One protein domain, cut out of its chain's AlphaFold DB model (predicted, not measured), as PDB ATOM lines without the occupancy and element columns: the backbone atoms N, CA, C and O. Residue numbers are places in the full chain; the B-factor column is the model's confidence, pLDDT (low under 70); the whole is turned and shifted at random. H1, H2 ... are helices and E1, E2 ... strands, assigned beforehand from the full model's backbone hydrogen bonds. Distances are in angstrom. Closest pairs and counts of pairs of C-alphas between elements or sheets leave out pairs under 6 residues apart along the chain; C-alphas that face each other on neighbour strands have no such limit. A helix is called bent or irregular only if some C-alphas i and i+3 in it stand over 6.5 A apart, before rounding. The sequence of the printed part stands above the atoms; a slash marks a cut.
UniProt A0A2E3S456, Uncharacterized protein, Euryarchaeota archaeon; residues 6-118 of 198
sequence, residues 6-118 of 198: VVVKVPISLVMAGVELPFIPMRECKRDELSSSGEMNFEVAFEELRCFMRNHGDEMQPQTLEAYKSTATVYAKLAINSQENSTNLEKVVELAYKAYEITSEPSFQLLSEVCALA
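Overview. This is residues 6 to 118 of the 198 residues of an uncharacterized protein of Euryarchaeota archaeon (UniProt A0A2E3S456). A small ribbon of two antiparallel strands, E1 and E2, sits at one end of the domain, with E2 packed on H2 of a three-helix, up-and-down bundle, H2, H3 and H4. At the other end H5 folds back along H4, and the short H1 lies off to one side, near H3. The printed part has 113 residues with five named helices and two named strands, in the order E1, H1, E2, H2, H3, H4, H5, and its class is mostly helix. It is compact, with a radius of gyration of the C-alphas of 13.6 A and spans of 39 by 35 by 27 A.

Arrangement. E1, residues 6 to 9, and E2, residues 23 to 27, are antiparallel neighbours at 145 degrees, with N 6 and O 26 2.8 A apart and N 24 and O 8 2.9 A apart, both within hydrogen-bond range. The closest C-alphas of E2 and H2, residues 42 to 59, are those of Met 26 and Glu 48, 5.6 A apart. H2 touches H3, residues 62 to 80, closest at the C-alphas of Phe 42 and Ala 79, 4.9 A; they form a helical hairpin at a shallow tilt of 21 degrees, opposite ways. H4, residues 89 to 103, is the hub, touching three helices. It forms a hairpin with H3 at a shallow tilt of 7 degrees, opposite ways, the closest C-alphas being those of Lys 69 and Thr 103, 5.0 A. Residues 50 to 54 of H2 alone touch H4, the same way at a shallow tilt of 28 degrees, closest at the C-alphas of Arg 50 and Ile 102, 6.7 A. H5, residues 106 to 118, forms a hairpin with H4 at a shallow tilt of 24 degrees, opposite ways, with the C-alphas of Val 93 and Ser 112 closest, 4.3 A. H5 is apart from H2 and H3. H1, residues 12 to 16, touches no helix, but H1 and H3 are near each other, with 6 pairs of C-alphas within 10 A. Every O i to N i+4 pair is within hydrogen-bond range in H1, H3 and H5; in H2 it is 12 of 14 and in H4 10 of 11.

Along the chain. E1 begins at C-alpha 6, (550.918, 389.351, 319.986), and spans 10.0 A; E2 spans 13.1 A and H1 6.5 A. H2 spans 25.1 A from C-alpha 42 at (552.987, 394.171, 336.027); it has a kink of 43 degrees near residue 53 and is irregular, with C-alphas 55 and 58 7.8 A apart. H3, the longest helix with 19 residues, spans 26.5 A, H4 20.5 A and H5 18.4 A, ending at C-alpha 118, (541.127, 393.553, 357.480).

Size, cuts and confidence. The C-alphas of Val 6 and Ala 118, 39.0 A apart, are the two farthest apart. The printed part has no cut. The link from E2 to H2, residues 28 to 41, is long. The mean pLDDT of the printed part is 87.4, and residues 16 to 18, 22 and 36 to 38 are under 70.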
ATOM      1  N   VAL A   6     549.493 389.214 320.271       86.62
ATOM      2  CA  VAL A   6     550.918 389.351 319.986       86.62
ATOM      3  C   VAL A   6     551.752 388.781 321.121       86.62
ATOM      4  O   VAL A   6     551.278 388.552 322.231       86.62
ATOM      5  N   VAL A   7     553.025 388.538 320.828       85.19
ATOM      6  CA  VAL A   7     553.981 387.973 321.776       85.19
ATOM      7  C   VAL A   7     555.024 389.034 322.099       85.19
ATOM      8  O   VAL A   7     555.765 389.473 321.218       85.19
ATOM      9  N   VAL A   8     555.090 389.447 323.364       84.56
ATOM     10  CA  VAL A   8     556.049 390.455 323.829       84.56
ATOM     11  C   VAL A   8     557.177 389.783 324.596       84.56
ATOM     12  O   VAL A   8     556.939 388.943 325.459       84.56
ATOM     13  N   LYS A   9     558.422 390.150 324.281       81.56
ATOM     14  CA  LYS A   9     559.605 389.641 324.978       81.56
ATOM     15  C   LYS A   9     559.702 390.238 326.380       81.56
ATOM     16  O   LYS A   9     559.628 391.452 326.545       81.56
ATOM     17  N   VAL A  10     559.952 389.379 327.359       75.94
ATOM     18  CA  VAL A  10     560.124 389.776 328.756       75.94
ATOM     19  C   VAL A  10     561.526 390.373 328.981       75.94
ATOM     20  O   VAL A  10     562.514 389.833 328.464       75.94
ATOM     21  N   PRO A  11     561.658 391.466 329.757       74.62
ATOM     22  CA  PRO A  11     562.943 391.932 330.277       74.62
ATOM     23  C   PRO A  11     563.752 390.825 330.977       74.62
ATOM     24  O   PRO A  11     563.221 390.052 331.770       74.62
ATOM     25  N   ILE A  12     565.069 390.776 330.745       71.38
ATOM     26  CA  ILE A  12     565.959 389.744 331.323       71.38
ATOM     27  C   ILE A  12     565.920 389.737 332.860       71.38
ATOM     28  O   ILE A  12     566.020 388.676 333.474       71.38
ATOM     29  N   SER A  13     565.730 390.899 333.488       72.94
ATOM     30  CA  SER A  13     565.594 391.028 334.943       72.94
ATOM     31  C   SER A  13     564.457 390.182 335.521       72.94
ATOM     32  O   SER A  13     564.567 389.700 336.642       72.94
ATOM     33  N   LEU A  14     563.389 389.945 334.759       73.31
ATOM     34  CA  LEU A  14     562.246 389.150 335.206       73.31
ATOM     35  C   LEU A  14     562.477 387.653 335.027       73.31
ATOM     36  O   LEU A  14     562.014 386.870 335.850       73.31
ATOM     37  N   VAL A  15     563.274 387.257 334.031       70.81
ATOM     38  CA  VAL A  15     563.778 385.878 333.932       70.81
ATOM     39  C   VAL A  15     564.602 385.544 335.178       70.81
ATOM     40  O   VAL A  15     564.439 384.481 335.770       70.81
ATOM     41  N   MET A  16     565.424 386.489 335.649       69.06
ATOM     42  CA  MET A  16     566.153 386.341 336.915       69.06
ATOM     43  C   MET A  16     565.236 386.331 338.148       69.06
ATOM     44  O   MET A  16     565.598 385.737 339.159       69.06
ATOM     45  N   ALA A  17     564.057 386.951 338.066       68.81
ATOM     46  CA  ALA A  17     563.034 386.937 339.115       68.81
ATOM     47  C   ALA A  17     562.139 385.677 339.090       68.81
ATOM     48  O   ALA A  17     561.187 385.597 339.865       68.81
ATOM     49  N   GLY A  18     562.436 384.700 338.224       68.88
ATOM     50  CA  GLY A  18     561.728 383.419 338.158       68.88
ATOM     51  C   GLY A  18     560.667 383.316 337.061       68.88
ATOM     52  O   GLY A  18     559.918 382.347 337.049       68.88
ATOM     53  N   VAL A  19     560.586 384.274 336.129       76.00
ATOM     54  CA  VAL A  19     559.736 384.124 334.939       76.00
ATOM     55  C   VAL A  19     560.354 383.088 333.997       76.00
ATOM     56  O   VAL A  19     561.379 383.334 333.362       76.00
ATOM     57  N   GLU A  20     559.714 381.925 333.897       75.25
ATOM     58  CA  GLU A  20     560.188 380.803 333.077       75.25
ATOM     59  C   GLU A  20     559.979 381.027 331.576       75.25
ATOM     60  O   GLU A  20     560.748 380.526 330.751       75.25
ATOM     61  N   LEU A  21     558.953 381.795 331.206       75.69
ATOM     62  CA  LEU A  21     558.630 382.061 329.811       75.69
ATOM     63  C   LEU A  21     559.246 383.389 329.360       75.69
ATOM     64  O   LEU A  21     558.860 384.447 329.851       75.69
ATOM     65  N   PRO A  22     560.150 383.392 328.362       69.25
ATOM     66  CA  PRO A  22     560.784 384.622 327.888       69.25
ATOM     67  C   PRO A  22     559.832 385.536 327.102       69.25
ATOM     68  O   PRO A  22     560.263 386.571 326.583       69.25
ATOM     69  N   PHE A  23     558.552 385.168 326.998       80.88
ATOM     70  CA  PHE A  23     557.534 385.915 326.286       80.88
ATOM     71  C   PHE A  23     556.173 385.877 326.986       80.88
ATOM     72  O   PHE A  23     555.846 384.898 327.654       80.88
ATOM     73  N   ILE A  24     555.369 386.919 326.770       83.12
ATOM     74  CA  ILE A  24     554.001 387.048 327.288       83.12
ATOM     75  C   ILE A  24     553.042 387.227 326.105       83.12
ATOM     76  O   ILE A  24     553.305 388.084 325.252       83.12
ATOM     77  N   PRO A  25     551.946 386.456 326.043       88.56
ATOM     78  CA  PRO A  25     550.849 386.722 325.128       88.56
ATOM     79  C   PRO A  25     550.077 387.963 325.582       88.56
ATOM     80  O   PRO A  25     549.741 388.110 326.756       88.56
ATOM     81  N   MET A  26     549.794 388.861 324.648       89.06
ATOM     82  CA  MET A  26     549.147 390.139 324.917       89.06
ATOM     83  C   MET A  26     548.218 390.516 323.775       89.06
ATOM     84  O   MET A  26     548.573 390.326 322.617       89.06
ATOM     85  N   ARG A  27     547.058 391.099 324.068       90.56
ATOM     86  CA  ARG A  27     546.219 391.684 323.016       90.56
ATOM     87  C   ARG A  27     546.875 392.958 322.488       90.56
ATOM     88  O   ARG A  27     547.317 393.787 323.279       90.56
ATOM     89  N   GLU A  28     546.920 393.146 321.168       86.62
ATOM     90  CA  GLU A  28     547.647 394.269 320.538       86.62
ATOM     91  C   GLU A  28     547.210 395.639 321.087       86.62
ATOM     92  O   GLU A  28     548.037 396.526 321.283       86.62
ATOM     93  N   CYS A  29     545.930 395.799 321.441       86.44
ATOM     94  CA  CYS A  29     545.407 397.032 322.035       86.44
ATOM     95  C   CYS A  29     545.970 397.365 323.430       86.44
ATOM     96  O   CYS A  29     545.837 398.501 323.873       86.44
ATOM     97  N   LYS A  30     546.588 396.397 324.118       87.06
ATOM     98  CA  LYS A  30     547.210 396.550 325.443       87.06
ATOM     99  C   LYS A  30     548.721 396.712 325.392       87.06
ATOM    100  O   LYS A  30     549.349 396.950 326.422       87.06
ATOM    101  N   ARG A  31     549.312 396.639 324.200       83.94
ATOM    102  CA  ARG A  31     550.760 396.702 324.007       83.94
ATOM    103  C   ARG A  31     551.386 397.986 324.542       83.94
ATOM    104  O   ARG A  31     552.423 397.921 325.196       83.94
ATOM    105  N   ASP A  32     550.747 399.125 324.300       84.31
ATOM    106  CA  ASP A  32     551.246 400.426 324.760       84.31
ATOM    107  C   ASP A  32     551.045 400.624 326.275       84.31
ATOM    108  O   ASP A  32     551.775 401.386 326.902       84.31
ATOM    109  N   GLU A  33     550.099 399.903 326.890       84.31
ATOM    110  CA  GLU A  33     549.855 399.931 328.341       84.31
ATOM    111  C   GLU A  33     550.851 399.059 329.123       84.31
ATOM    112  O   GLU A  33     551.087 399.293 330.308       84.31
ATOM    113  N   LEU A  34     551.464 398.066 328.468       80.00
ATOM    114  CA  LEU A  34     552.460 397.189 329.088       80.00
ATOM    115  C   LEU A  34     553.704 397.952 329.541       80.00
ATOM    116  O   LEU A  34     554.351 397.545 330.504       80.00
ATOM    117  N   SER A  35     554.066 399.028 328.842       75.81
ATOM    118  CA  SER A  35     555.176 399.878 329.250       75.81
ATOM    119  C   SER A  35     554.889 401.348 328.998       75.81
ATOM    120  O   SER A  35     555.095 401.875 327.906       75.81
ATOM    121  N   SER A  36     554.492 402.040 330.060       61.44
ATOM    122  CA  SER A  36     554.585 403.491 330.145       61.44
ATOM    123  C   SER A  36     555.969 403.869 330.680       61.44
ATOM    124  O   SER A  36     556.437 403.308 331.668       61.44
ATOM    125  N   SER A  37     556.648 404.829 330.046       57.81
ATOM    126  CA  SER A  37     557.954 405.376 330.480       57.81
ATOM    127  C   SER A  37     559.162 404.416 330.519       57.81
ATOM    128  O   SER A  37     560.213 404.792 331.028       57.81
ATOM    129  N   GLY A  38     559.069 403.222 329.920       63.56
ATOM    130  CA  GLY A  38     560.173 402.247 329.863       63.56
ATOM    131  C   GLY A  38     560.228 401.279 331.050       63.56
ATOM    132  O   GLY A  38     561.080 400.391 331.074       63.56
ATOM    133  N   GLU A  39     559.296 401.410 331.994       72.81
ATOM    134  CA  GLU A  39     559.046 400.438 333.058       72.81
ATOM    135  C   GLU A  39     557.865 399.544 332.673       72.81
ATOM    136  O   GLU A  39     557.007 399.943 331.884       72.81
ATOM    137  N   MET A  40     557.853 398.305 333.159       81.31
ATOM    138  CA  MET A  40     556.814 397.331 332.830       81.31
ATOM    139  C   MET A  40     555.654 397.435 333.820       81.31
ATOM    140  O   MET A  40     555.861 397.348 335.028       81.31
ATOM    141  N   ASN A  41     554.430 397.551 333.310       88.69
ATOM    142  CA  ASN A  41     553.220 397.488 334.116       88.69
ATOM    143  C   ASN A  41     552.865 396.019 334.405       88.69
ATOM    144  O   ASN A  41     552.316 395.305 333.560       88.69
ATOM    145  N   PHE A  42     553.206 395.558 335.610       89.38
ATOM    146  CA  PHE A  42     552.987 394.171 336.027       89.38
ATOM    147  C   PHE A  42     551.515 393.800 336.171       89.38
ATOM    148  O   PHE A  42     551.176 392.635 335.980       89.38
ATOM    149  N   GLU A  43     550.641 394.763 336.466       91.00
ATOM    150  CA  GLU A  43     549.203 394.516 336.534       91.00
ATOM    151  C   GLU A  43     548.636 394.206 335.147       91.00
ATOM    152  O   GLU A  43     547.941 393.204 334.978       91.00
ATOM    153  N   VAL A  44     549.002 395.002 334.137       91.50
ATOM    154  CA  VAL A  44     548.609 394.752 332.740       91.50
ATOM    155  C   VAL A  44     549.154 393.405 332.266       91.50
ATOM    156  O   VAL A  44     548.417 392.603 331.698       91.50
ATOM    157  N   ALA A  45     550.429 393.115 332.543       90.44
ATOM    158  CA  ALA A  45     551.041 391.838 332.179       90.44
ATOM    159  C   ALA A  45     550.334 390.636 332.830       90.44
ATOM    160  O   ALA A  45     550.084 389.629 332.167       90.44
ATOM    161  N   PHE A  46     550.005 390.747 334.120       93.44
ATOM    162  CA  PHE A  46     549.276 389.725 334.858       93.44
ATOM    163  C   PHE A  46     547.862 389.517 334.298       93.44
ATOM    164  O   PHE A  46     547.461 388.377 334.069       93.44
ATOM    165  N   GLU A  47     547.115 390.592 334.040       94.25
ATOM    166  CA  GLU A  47     545.735 390.510 333.557       94.25
ATOM    167  C   GLU A  47     545.653 389.945 332.129       94.25
ATOM    168  O   GLU A  47     544.792 389.109 331.851       94.25
ATOM    169  N   GLU A  48     546.578 390.318 331.240       92.94
ATOM    170  CA  GLU A  48     546.636 389.748 329.888       92.94
ATOM    171  C   GLU A  48     547.003 388.262 329.919       92.94
ATOM    172  O   GLU A  48     546.364 387.454 329.240       92.94
ATOM    173  N   LEU A  49     547.956 387.871 330.770       92.25
ATOM    174  CA  LEU A  49     548.300 386.465 330.954       92.25
ATOM    175  C   LEU A  49     547.124 385.662 331.539       92.25
ATOM    176  O   LEU A  49     546.814 384.575 331.053       92.25
ATOM    177  N   ARG A  50     546.421 386.215 332.534       94.31
ATOM    178  CA  ARG A  50     545.200 385.627 333.104       94.31
ATOM    179  C   ARG A  50     544.130 385.423 332.035       94.31
ATOM    180  O   ARG A  50     543.526 384.354 331.969       94.31
ATOM    181  N   CYS A  51     543.891 386.440 331.208       93.81
ATOM    182  CA  CYS A  51     542.925 386.385 330.114       93.81
ATOM    183  C   CYS A  51     543.299 385.291 329.104       93.81
ATOM    184  O   CYS A  51     542.464 384.448 328.770       93.81
ATOM    185  N   PHE A  52     544.571 385.236 328.705       92.25
ATOM    186  CA  PHE A  52     545.080 384.216 327.795       92.25
ATOM    187  C   PHE A  52     544.906 382.798 328.353       92.25
ATOM    188  O   PHE A  52     544.372 381.924 327.672       92.25
ATOM    189  N   MET A  53     545.297 382.568 329.610       92.69
ATOM    190  CA  MET A  53     545.168 381.262 330.265       92.69
ATOM    191  C   MET A  53     543.706 380.827 330.416       92.69
ATOM    192  O   MET A  53     543.415 379.647 330.263       92.69
ATOM    193  N   ARG A  54     542.773 381.752 330.668       92.94
ATOM    194  CA  ARG A  54     541.336 381.429 330.736       92.94
ATOM    195  C   ARG A  54     540.749 381.016 329.393       92.94
ATOM    196  O   ARG A  54     539.865 380.171 329.361       92.94
ATOM    197  N   ASN A  55     541.220 381.622 328.308       90.69
ATOM    198  CA  ASN A  55     540.679 381.378 326.973       90.69
ATOM    199  C   ASN A  55     541.344 380.194 326.261       90.69
ATOM    200  O   ASN A  55     540.707 379.557 325.429       90.69
ATOM    201  N   HIS A  56     542.611 379.909 326.570       89.75
ATOM    202  CA  HIS A  56     543.422 378.935 325.831       89.75
ATOM    203  C   HIS A  56     544.039 377.843 326.711       89.75
ATOM    204  O   HIS A  56     544.642 376.914 326.180       89.75
ATOM    205  N   GLY A  57     543.936 377.941 328.040       86.25
ATOM    206  CA  GLY A  57     544.628 377.050 328.979       86.25
ATOM    207  C   GLY A  57     544.265 375.576 328.814       86.25
ATOM    208  O   GLY A  57     545.151 374.728 328.896       86.25
ATOM    209  N   ASP A  58     543.003 375.283 328.497       89.31
ATOM    210  CA  ASP A  58     542.501 373.915 328.308       89.31
ATOM    211  C   ASP A  58     543.101 373.214 327.074       89.31
ATOM    212  O   ASP A  58     543.119 371.987 326.993       89.31
ATOM    213  N   GLU A  59     543.620 373.986 326.116       91.44
ATOM    214  CA  GLU A  59     544.239 373.481 324.884       91.44
ATOM    215  C   GLU A  59     545.763 373.305 325.025       91.44
ATOM    216  O   GLU A  59     546.423 372.752 324.137       91.44
ATOM    217  N   MET A  60     546.351 373.777 326.130       90.12
ATOM    218  CA  MET A  60     547.797 373.767 326.334       90.12
ATOM    219  C   MET A  60     548.312 372.417 326.824       90.12
ATOM    220  O   MET A  60     547.669 371.688 327.577       90.12
ATOM    221  N   GLN A  61     549.557 372.112 326.455       91.88
ATOM    222  CA  GLN A  61     550.281 371.010 327.077       91.88
ATOM    223  C   GLN A  61     550.491 371.304 328.573       91.88
ATOM    224  O   GLN A  61     550.826 372.443 328.912       91.88
ATOM    225  N   PRO A  62     550.390 370.304 329.469       90.31
ATOM    226  CA  PRO A  62     550.499 370.523 330.913       90.31
ATOM    227  C   PRO A  62     551.764 371.280 331.338       90.31
ATOM    228  O   PRO A  62     551.694 372.191 332.151       90.31
ATOM    229  N   GLN A  63     552.916 370.969 330.737       88.31
ATOM    230  CA  GLN A  63     554.183 371.653 331.038       88.31
ATOM    231  C   GLN A  63     554.156 373.140 330.657       88.31
ATOM    232  O   GLN A  63     554.714 373.975 331.359       88.31
ATOM    233  N   THR A  64     553.490 373.478 329.553       88.38
ATOM    234  CA  THR A  64     553.318 374.865 329.112       88.38
ATOM    235  C   THR A  64     552.375 375.618 330.043       88.38
ATOM    236  O   THR A  64     552.656 376.759 330.402       88.38
ATOM    237  N   LEU A  65     551.288 374.971 330.471       90.06
ATOM    238  CA  LEU A  65     550.352 375.550 331.429       90.06
ATOM    239  C   LEU A  65     551.031 375.831 332.778       90.06
ATOM    240  O   LEU A  65     550.854 376.913 333.329       90.06
ATOM    241  N   GLU A  66     551.851 374.906 333.280       90.56
ATOM    242  CA  GLU A  66     552.617 375.105 334.517       90.56
ATOM    243  C   GLU A  66     553.619 376.267 334.403       90.56
ATOM    244  O   GLU A  66     553.669 377.118 335.290       90.56
ATOM    245  N   ALA A  67     554.332 376.400 333.280       89.06
ATOM    246  CA  ALA A  67     555.224 377.541 333.052       89.06
ATOM    247  C   ALA A  67     554.463 378.887 333.034       89.06
ATOM    248  O   ALA A  67     554.950 379.904 333.545       89.06
ATOM    249  N   TYR A  68     553.238 378.901 332.494       91.06
ATOM    250  CA  TYR A  68     552.360 380.069 332.555       91.06
ATOM    251  C   TYR A  68     551.852 380.354 333.972       91.06
ATOM    252  O   TYR A  68     551.841 381.517 334.366       91.06
ATOM    253  N   LYS A  69     551.510 379.336 334.774       92.69
ATOM    254  CA  LYS A  69     551.159 379.517 336.196       92.69
ATOM    255  C   LYS A  69     552.324 380.078 337.011       92.69
ATOM    256  O   LYS A  69     552.127 380.998 337.807       92.69
ATOM    257  N   SER A  70     553.535 379.564 336.789       91.31
ATOM    258  CA  SER A  70     554.773 380.055 337.411       91.31
ATOM    259  C   SER A  70     554.999 381.531 337.058       91.31
ATOM    260  O   SER A  70     555.123 382.393 337.931       91.31
ATOM    261  N   THR A  71     554.884 381.866 335.772       91.19
ATOM    262  CA  THR A  71     554.990 383.249 335.282       91.19
ATOM    263  C   THR A  71     553.903 384.164 335.867       91.19
ATOM    264  O   THR A  71     554.203 385.262 336.339       91.19
ATOM    265  N   ALA A  72     552.648 383.710 335.901       92.62
ATOM    266  CA  ALA A  72     551.528 384.447 336.482       92.62
ATOM    267  C   ALA A  72     551.723 384.705 337.980       92.62
ATOM    268  O   ALA A  72     551.401 385.788 338.460       92.62
ATOM    269  N   THR A  73     552.311 383.749 338.703       93.38
ATOM    270  CA  THR A  73     552.659 383.898 340.121       93.38
ATOM    271  C   THR A  73     553.650 385.038 340.330       93.38
ATOM    272  O   THR A  73     553.472 385.853 341.237       93.38
ATOM    273  N   VAL A  74     554.684 385.129 339.491       91.44
ATOM    274  CA  VAL A  74     555.676 386.208 339.587       91.44
ATOM    275  C   VAL A  74     555.040 387.560 339.264       91.44
ATOM    276  O   VAL A  74     555.200 388.499 340.044       91.44
ATOM    277  N   TYR A  75     554.263 387.669 338.180       91.81
ATOM    278  CA  TYR A  75     553.608 388.937 337.841       91.81
ATOM    279  C   TYR A  75     552.574 389.373 338.869       91.81
ATOM    280  O   TYR A  75     552.555 390.549 339.212       91.81
ATOM    281  N   ALA A  76     551.789 388.453 339.429       94.44
ATOM    282  CA  ALA A  76     550.878 388.770 340.521       94.44
ATOM    283  C   ALA A  76     551.630 389.327 341.738       94.44
ATOM    284  O   ALA A  76     551.258 390.374 342.260       94.44
ATOM    285  N   LYS A  77     552.731 388.684 342.158       93.56
ATOM    286  CA  LYS A  77     553.566 389.171 343.273       93.56
ATOM    287  C   LYS A  77     554.131 390.563 342.998       93.56
ATOM    288  O   LYS A  77     554.122 391.405 343.892       93.56
ATOM    289  N   LEU A  78     554.619 390.814 341.786       91.56
ATOM    290  CA  LEU A  78     555.165 392.118 341.404       91.56
ATOM    291  C   LEU A  78     554.075 393.193 341.298       91.56
ATOM    292  O   LEU A  78     554.294 394.319 341.732       91.56
ATOM    293  N   ALA A  79     552.894 392.846 340.782       92.38
ATOM    294  CA  ALA A  79     551.751 393.750 340.699       92.38
ATOM    295  C   ALA A  79     551.228 394.131 342.091       92.38
ATOM    296  O   ALA A  79     550.993 395.311 342.345       92.38
ATOM    297  N   ILE A  80     551.108 393.158 343.002       93.88
ATOM    298  CA  ILE A  80     550.704 393.366 344.404       93.88
ATOM    299  C   ILE A  80     551.719 394.247 345.141       93.88
ATOM    300  O   ILE A  80     551.334 395.185 345.830       93.88
ATOM    301  N   ASN A  81     553.016 393.982 344.962       90.94
ATOM    302  CA  ASN A  81     554.090 394.729 345.625       90.94
ATOM    303  C   ASN A  81     554.471 396.036 344.916       90.94
ATOM    304  O   ASN A  81     555.427 396.697 345.326       90.94
ATOM    305  N   SER A  82     553.766 396.415 343.849       88.50
ATOM    306  CA  SER A  82     554.017 397.684 343.175       88.50
ATOM    307  C   SER A  82     553.738 398.860 344.117       88.50
ATOM    308  O   SER A  82     552.933 398.774 345.050       88.50
ATOM    309  N   GLN A  83     554.402 399.989 343.867       85.00
ATOM    310  CA  GLN A  83     554.200 401.199 344.662       85.00
ATOM    311  C   GLN A  83     552.733 401.662 344.639       85.00
ATOM    312  O   GLN A  83     552.242 402.179 345.638       85.00
ATOM    313  N   GLU A  84     552.032 401.432 343.527       84.06
ATOM    314  CA  GLU A  84     550.624 401.797 343.345       84.06
ATOM    315  C   GLU A  84     549.676 400.922 344.181       84.06
ATOM    316  O   GLU A  84     548.697 401.429 344.729       84.06
ATOM    317  N   ASN A  85     549.985 399.627 344.333       87.50
ATOM    318  CA  ASN A  85     549.046 398.654 344.902       87.50
ATOM    319  C   ASN A  85     549.376 398.215 346.333       87.50
ATOM    320  O   ASN A  85     548.468 397.844 347.069       87.50
ATOM    321  N   SER A  86     550.637 398.299 346.764       82.00
ATOM    322  CA  SER A  86     551.097 397.760 348.059       82.00
ATOM    323  C   SER A  86     550.389 398.334 349.294       82.00
ATOM    324  O   SER A  86     550.377 397.701 350.346       82.00
ATOM    325  N   THR A  87     549.775 399.515 349.175       84.38
ATOM    326  CA  THR A  87     548.999 400.160 350.251       84.38
ATOM    327  C   THR A  87     547.488 400.161 349.999       84.38
ATOM    328  O   THR A  87     546.721 400.556 350.876       84.38
ATOM    329  N   ASN A  88     547.038 399.688 348.835       92.00
ATOM    330  CA  ASN A  88     545.629 399.609 348.471       92.00
ATOM    331  C   ASN A  88     545.102 398.189 348.722       92.00
ATOM    332  O   ASN A  88     545.156 397.325 347.847       92.00
ATOM    333  N   LEU A  89     544.577 397.948 349.927       88.75
ATOM    334  CA  LEU A  89     544.100 396.625 350.339       88.75
ATOM    335  C   LEU A  89     543.002 396.062 349.426       88.75
ATOM    336  O   LEU A  89     543.028 394.868 349.144       88.75
ATOM    337  N   GLU A  90     542.076 396.885 348.924       93.88
ATOM    338  CA  GLU A  90     541.030 396.428 347.989       93.88
ATOM    339  C   GLU A  90     541.656 395.850 346.720       93.88
ATOM    340  O   GLU A  90     541.259 394.787 346.235       93.88
ATOM    341  N   LYS A  91     542.700 396.519 346.225       94.06
ATOM    342  CA  LYS A  91     543.432 396.075 345.047       94.06
ATOM    343  C   LYS A  91     544.262 394.824 345.312       94.06
ATOM    344  O   LYS A  91     544.311 393.935 344.463       94.06
ATOM    345  N   VAL A  92     544.872 394.718 346.493       94.19
ATOM    346  CA  VAL A  92     545.588 393.507 346.920       94.19
ATOM    347  C   VAL A  92     544.637 392.309 346.982       94.19
ATOM    348  O   VAL A  92     544.983 391.258 346.449       94.19
ATOM    349  N   VAL A  93     543.433 392.468 347.548       95.31
ATOM    350  CA  VAL A  93     542.393 391.420 347.558       95.31
ATOM    351  C   VAL A  93     542.045 390.995 346.135       95.31
ATOM    352  O   VAL A  93     542.090 389.808 345.820       95.31
ATOM    353  N   GLU A  94     541.741 391.957 345.259       96.56
ATOM    354  CA  GLU A  94     541.379 391.683 343.865       96.56
ATOM    355  C   GLU A  94     542.477 390.891 343.135       96.56
ATOM    356  O   GLU A  94     542.204 389.852 342.528       96.56
ATOM    357  N   LEU A  95     543.724 391.369 343.194       96.81
ATOM    358  CA  LEU A  95     544.855 390.761 342.493       96.81
ATOM    359  C   LEU A  95     545.218 389.389 343.069       96.81
ATOM    360  O   LEU A  95     545.462 388.459 342.301       96.81
ATOM    361  N   ALA A  96     545.221 389.241 344.395       96.50
ATOM    362  CA  ALA A  96     545.511 387.972 345.050       96.50
ATOM    363  C   ALA A  96     544.436 386.924 344.724       96.50
ATOM    364  O   ALA A  96     544.770 385.808 344.326       96.50
ATOM    365  N   TYR A  97     543.152 387.289 344.776       96.81
ATOM    366  CA  TYR A  97     542.071 386.385 344.384       96.81
ATOM    367  C   TYR A  97     542.207 385.937 342.923       96.81
ATOM    368  O   TYR A  97     542.227 384.740 342.635       96.81
ATOM    369  N   LYS A  98     542.393 386.890 341.999       97.50
ATOM    370  CA  LYS A  98     542.605 386.595 340.574       97.50
ATOM    371  C   LYS A  98     543.811 385.691 340.337       97.50
ATOM    372  O   LYS A  98     543.776 384.865 339.425       97.50
ATOM    373  N   ALA A  99     544.883 385.870 341.108       97.00
ATOM    374  CA  ALA A  99     546.089 385.064 340.992       97.00
ATOM    375  C   ALA A  99     545.814 383.634 341.449       97.00
ATOM    376  O   ALA A  99     546.097 382.700 340.703       97.00
ATOM    377  N   TYR A 100     545.170 383.469 342.606       97.12
ATOM    378  CA  TYR A 100     544.745 382.162 343.097       97.12
ATOM    379  C   TYR A 100     543.861 381.418 342.086       97.12
ATOM    380  O   TYR A 100     544.097 380.237 341.834       97.12
ATOM    381  N   GLU A 101     542.904 382.098 341.444       95.50
ATOM    382  CA  GLU A 101     542.016 381.476 340.450       95.50
ATOM    383  C   GLU A 101     542.770 380.785 339.302       95.50
ATOM    384  O   GLU A 101     542.299 379.769 338.795       95.50
ATOM    385  N   ILE A 102     543.917 381.322 338.867       94.25
ATOM    386  CA  ILE A 102     544.661 380.774 337.718       94.25
ATOM    387  C   ILE A 102     545.884 379.946 338.104       94.25
ATOM    388  O   ILE A 102     546.296 379.087 337.326       94.25
ATOM    389  N   THR A 103     546.475 380.184 339.277       94.06
ATOM    390  CA  THR A 103     547.681 379.472 339.726       94.06
ATOM    391  C   THR A 103     547.377 378.367 340.730       94.06
ATOM    392  O   THR A 103     548.163 377.431 340.845       94.06
ATOM    393  N   SER A 104     546.245 378.455 341.440       93.56
ATOM    394  CA  SER A 104     545.904 377.619 342.600       93.56
ATOM    395  C   SER A 104     546.931 377.684 343.740       93.56
ATOM    396  O   SER A 104     546.982 376.789 344.580       93.56
ATOM    397  N   GLU A 105     547.741 378.744 343.787       93.94
ATOM    398  CA  GLU A 105     548.779 378.950 344.795       93.94
ATOM    399  C   GLU A 105     548.150 379.410 346.132       93.94
ATOM    400  O   GLU A 105     547.616 380.525 346.202       93.94
ATOM    401  N   PRO A 106     548.207 378.599 347.212       92.81
ATOM    402  CA  PRO A 106     547.463 378.865 348.451       92.81
ATOM    403  C   PRO A 106     547.845 380.172 349.149       92.81
ATOM    404  O   PRO A 106     547.021 380.778 349.833       92.81
ATOM    405  N   SER A 107     549.084 380.637 348.966       91.62
ATOM    406  CA  SER A 107     549.547 381.891 349.565       91.62
ATOM    407  C   SER A 107     548.767 383.114 349.064       91.62
ATOM    408  O   SER A 107     548.540 384.044 349.836       91.62
ATOM    409  N   PHE A 108     548.276 383.102 347.819       95.62
ATOM    410  CA  PHE A 108     547.411 384.169 347.309       95.62
ATOM    411  C   PHE A 108     545.992 384.103 347.869       95.62
ATOM    412  O   PHE A 108     545.411 385.148 348.158       95.62
ATOM    413  N   GLN A 109     545.442 382.901 348.062       94.50
ATOM    414  CA  GLN A 109     544.148 382.743 348.724       94.50
ATOM    415  C   GLN A 109     544.207 383.325 350.139       94.50
ATOM    416  O   GLN A 109     543.391 384.173 350.491       94.50
ATOM    417  N   LEU A 110     545.224 382.926 350.906       92.44
ATOM    418  CA  LEU A 110     545.443 383.423 352.258       92.44
ATOM    419  C   LEU A 110     545.578 384.951 352.281       92.44
ATOM    420  O   LEU A 110     544.923 385.612 353.081       92.44
ATOM    421  N   LEU A 111     546.385 385.527 351.385       92.31
ATOM    422  CA  LEU A 111     546.550 386.978 351.286       92.31
ATOM    423  C   LEU A 111     545.220 387.689 350.991       92.31
ATOM    424  O   LEU A 111     544.889 388.673 351.652       92.31
ATOM    425  N   SER A 112     544.444 387.174 350.034       92.94
ATOM    426  CA  SER A 112     543.126 387.714 349.694       92.94
ATOM    427  C   SER A 112     542.173 387.676 350.889       92.94
ATOM    428  O   SER A 112     541.480 388.656 351.148       92.94
ATOM    429  N   GLU A 113     542.122 386.557 351.611       92.25
ATOM    430  CA  GLU A 113     541.251 386.383 352.778       92.25
ATOM    431  C   GLU A 113     541.655 387.324 353.920       92.25
ATOM    432  O   GLU A 113     540.808 388.029 354.467       92.25
ATOM    433  N   VAL A 114     542.950 387.407 354.235       90.25
ATOM    434  CA  VAL A 114     543.472 388.286 355.292       90.25
ATOM    435  C   VAL A 114     543.176 389.753 354.991       90.25
ATOM    436  O   VAL A 114     542.660 390.463 355.854       90.25
ATOM    437  N   CYS A 115     543.458 390.221 353.772       90.00
ATOM    438  CA  CYS A 115     543.200 391.610 353.401       90.00
ATOM    439  C   CYS A 115     541.695 391.929 353.357       90.00
ATOM    440  O   CYS A 115     541.300 393.024 353.755       90.00
ATOM    441  N   ALA A 116     540.847 390.983 352.939       91.88
ATOM    442  CA  ALA A 116     539.396 391.167 352.928       91.88
ATOM    443  C   ALA A 116     538.821 391.299 354.344       91.88
ATOM    444  O   ALA A 116     537.996 392.175 354.591       91.88
ATOM    445  N   LEU A 117     539.280 390.468 355.280       91.19
ATOM    446  CA  LEU A 117     538.864 390.554 356.680       91.19
ATOM    447  C   LEU A 117     539.368 391.841 357.343       91.19
ATOM    448  O   LEU A 117     538.632 392.461 358.106       91.19
ATOM    449  N   ALA A 118     540.587 392.279 357.010       86.62
ATOM    450  CA  ALA A 118     541.127 393.553 357.480       86.62
ATOM    451  C   ALA A 118     540.302 394.756 356.984       86.62
ATOM    452  O   ALA A 118     540.020 395.654 357.765       86.62
TER     453      ALA A 118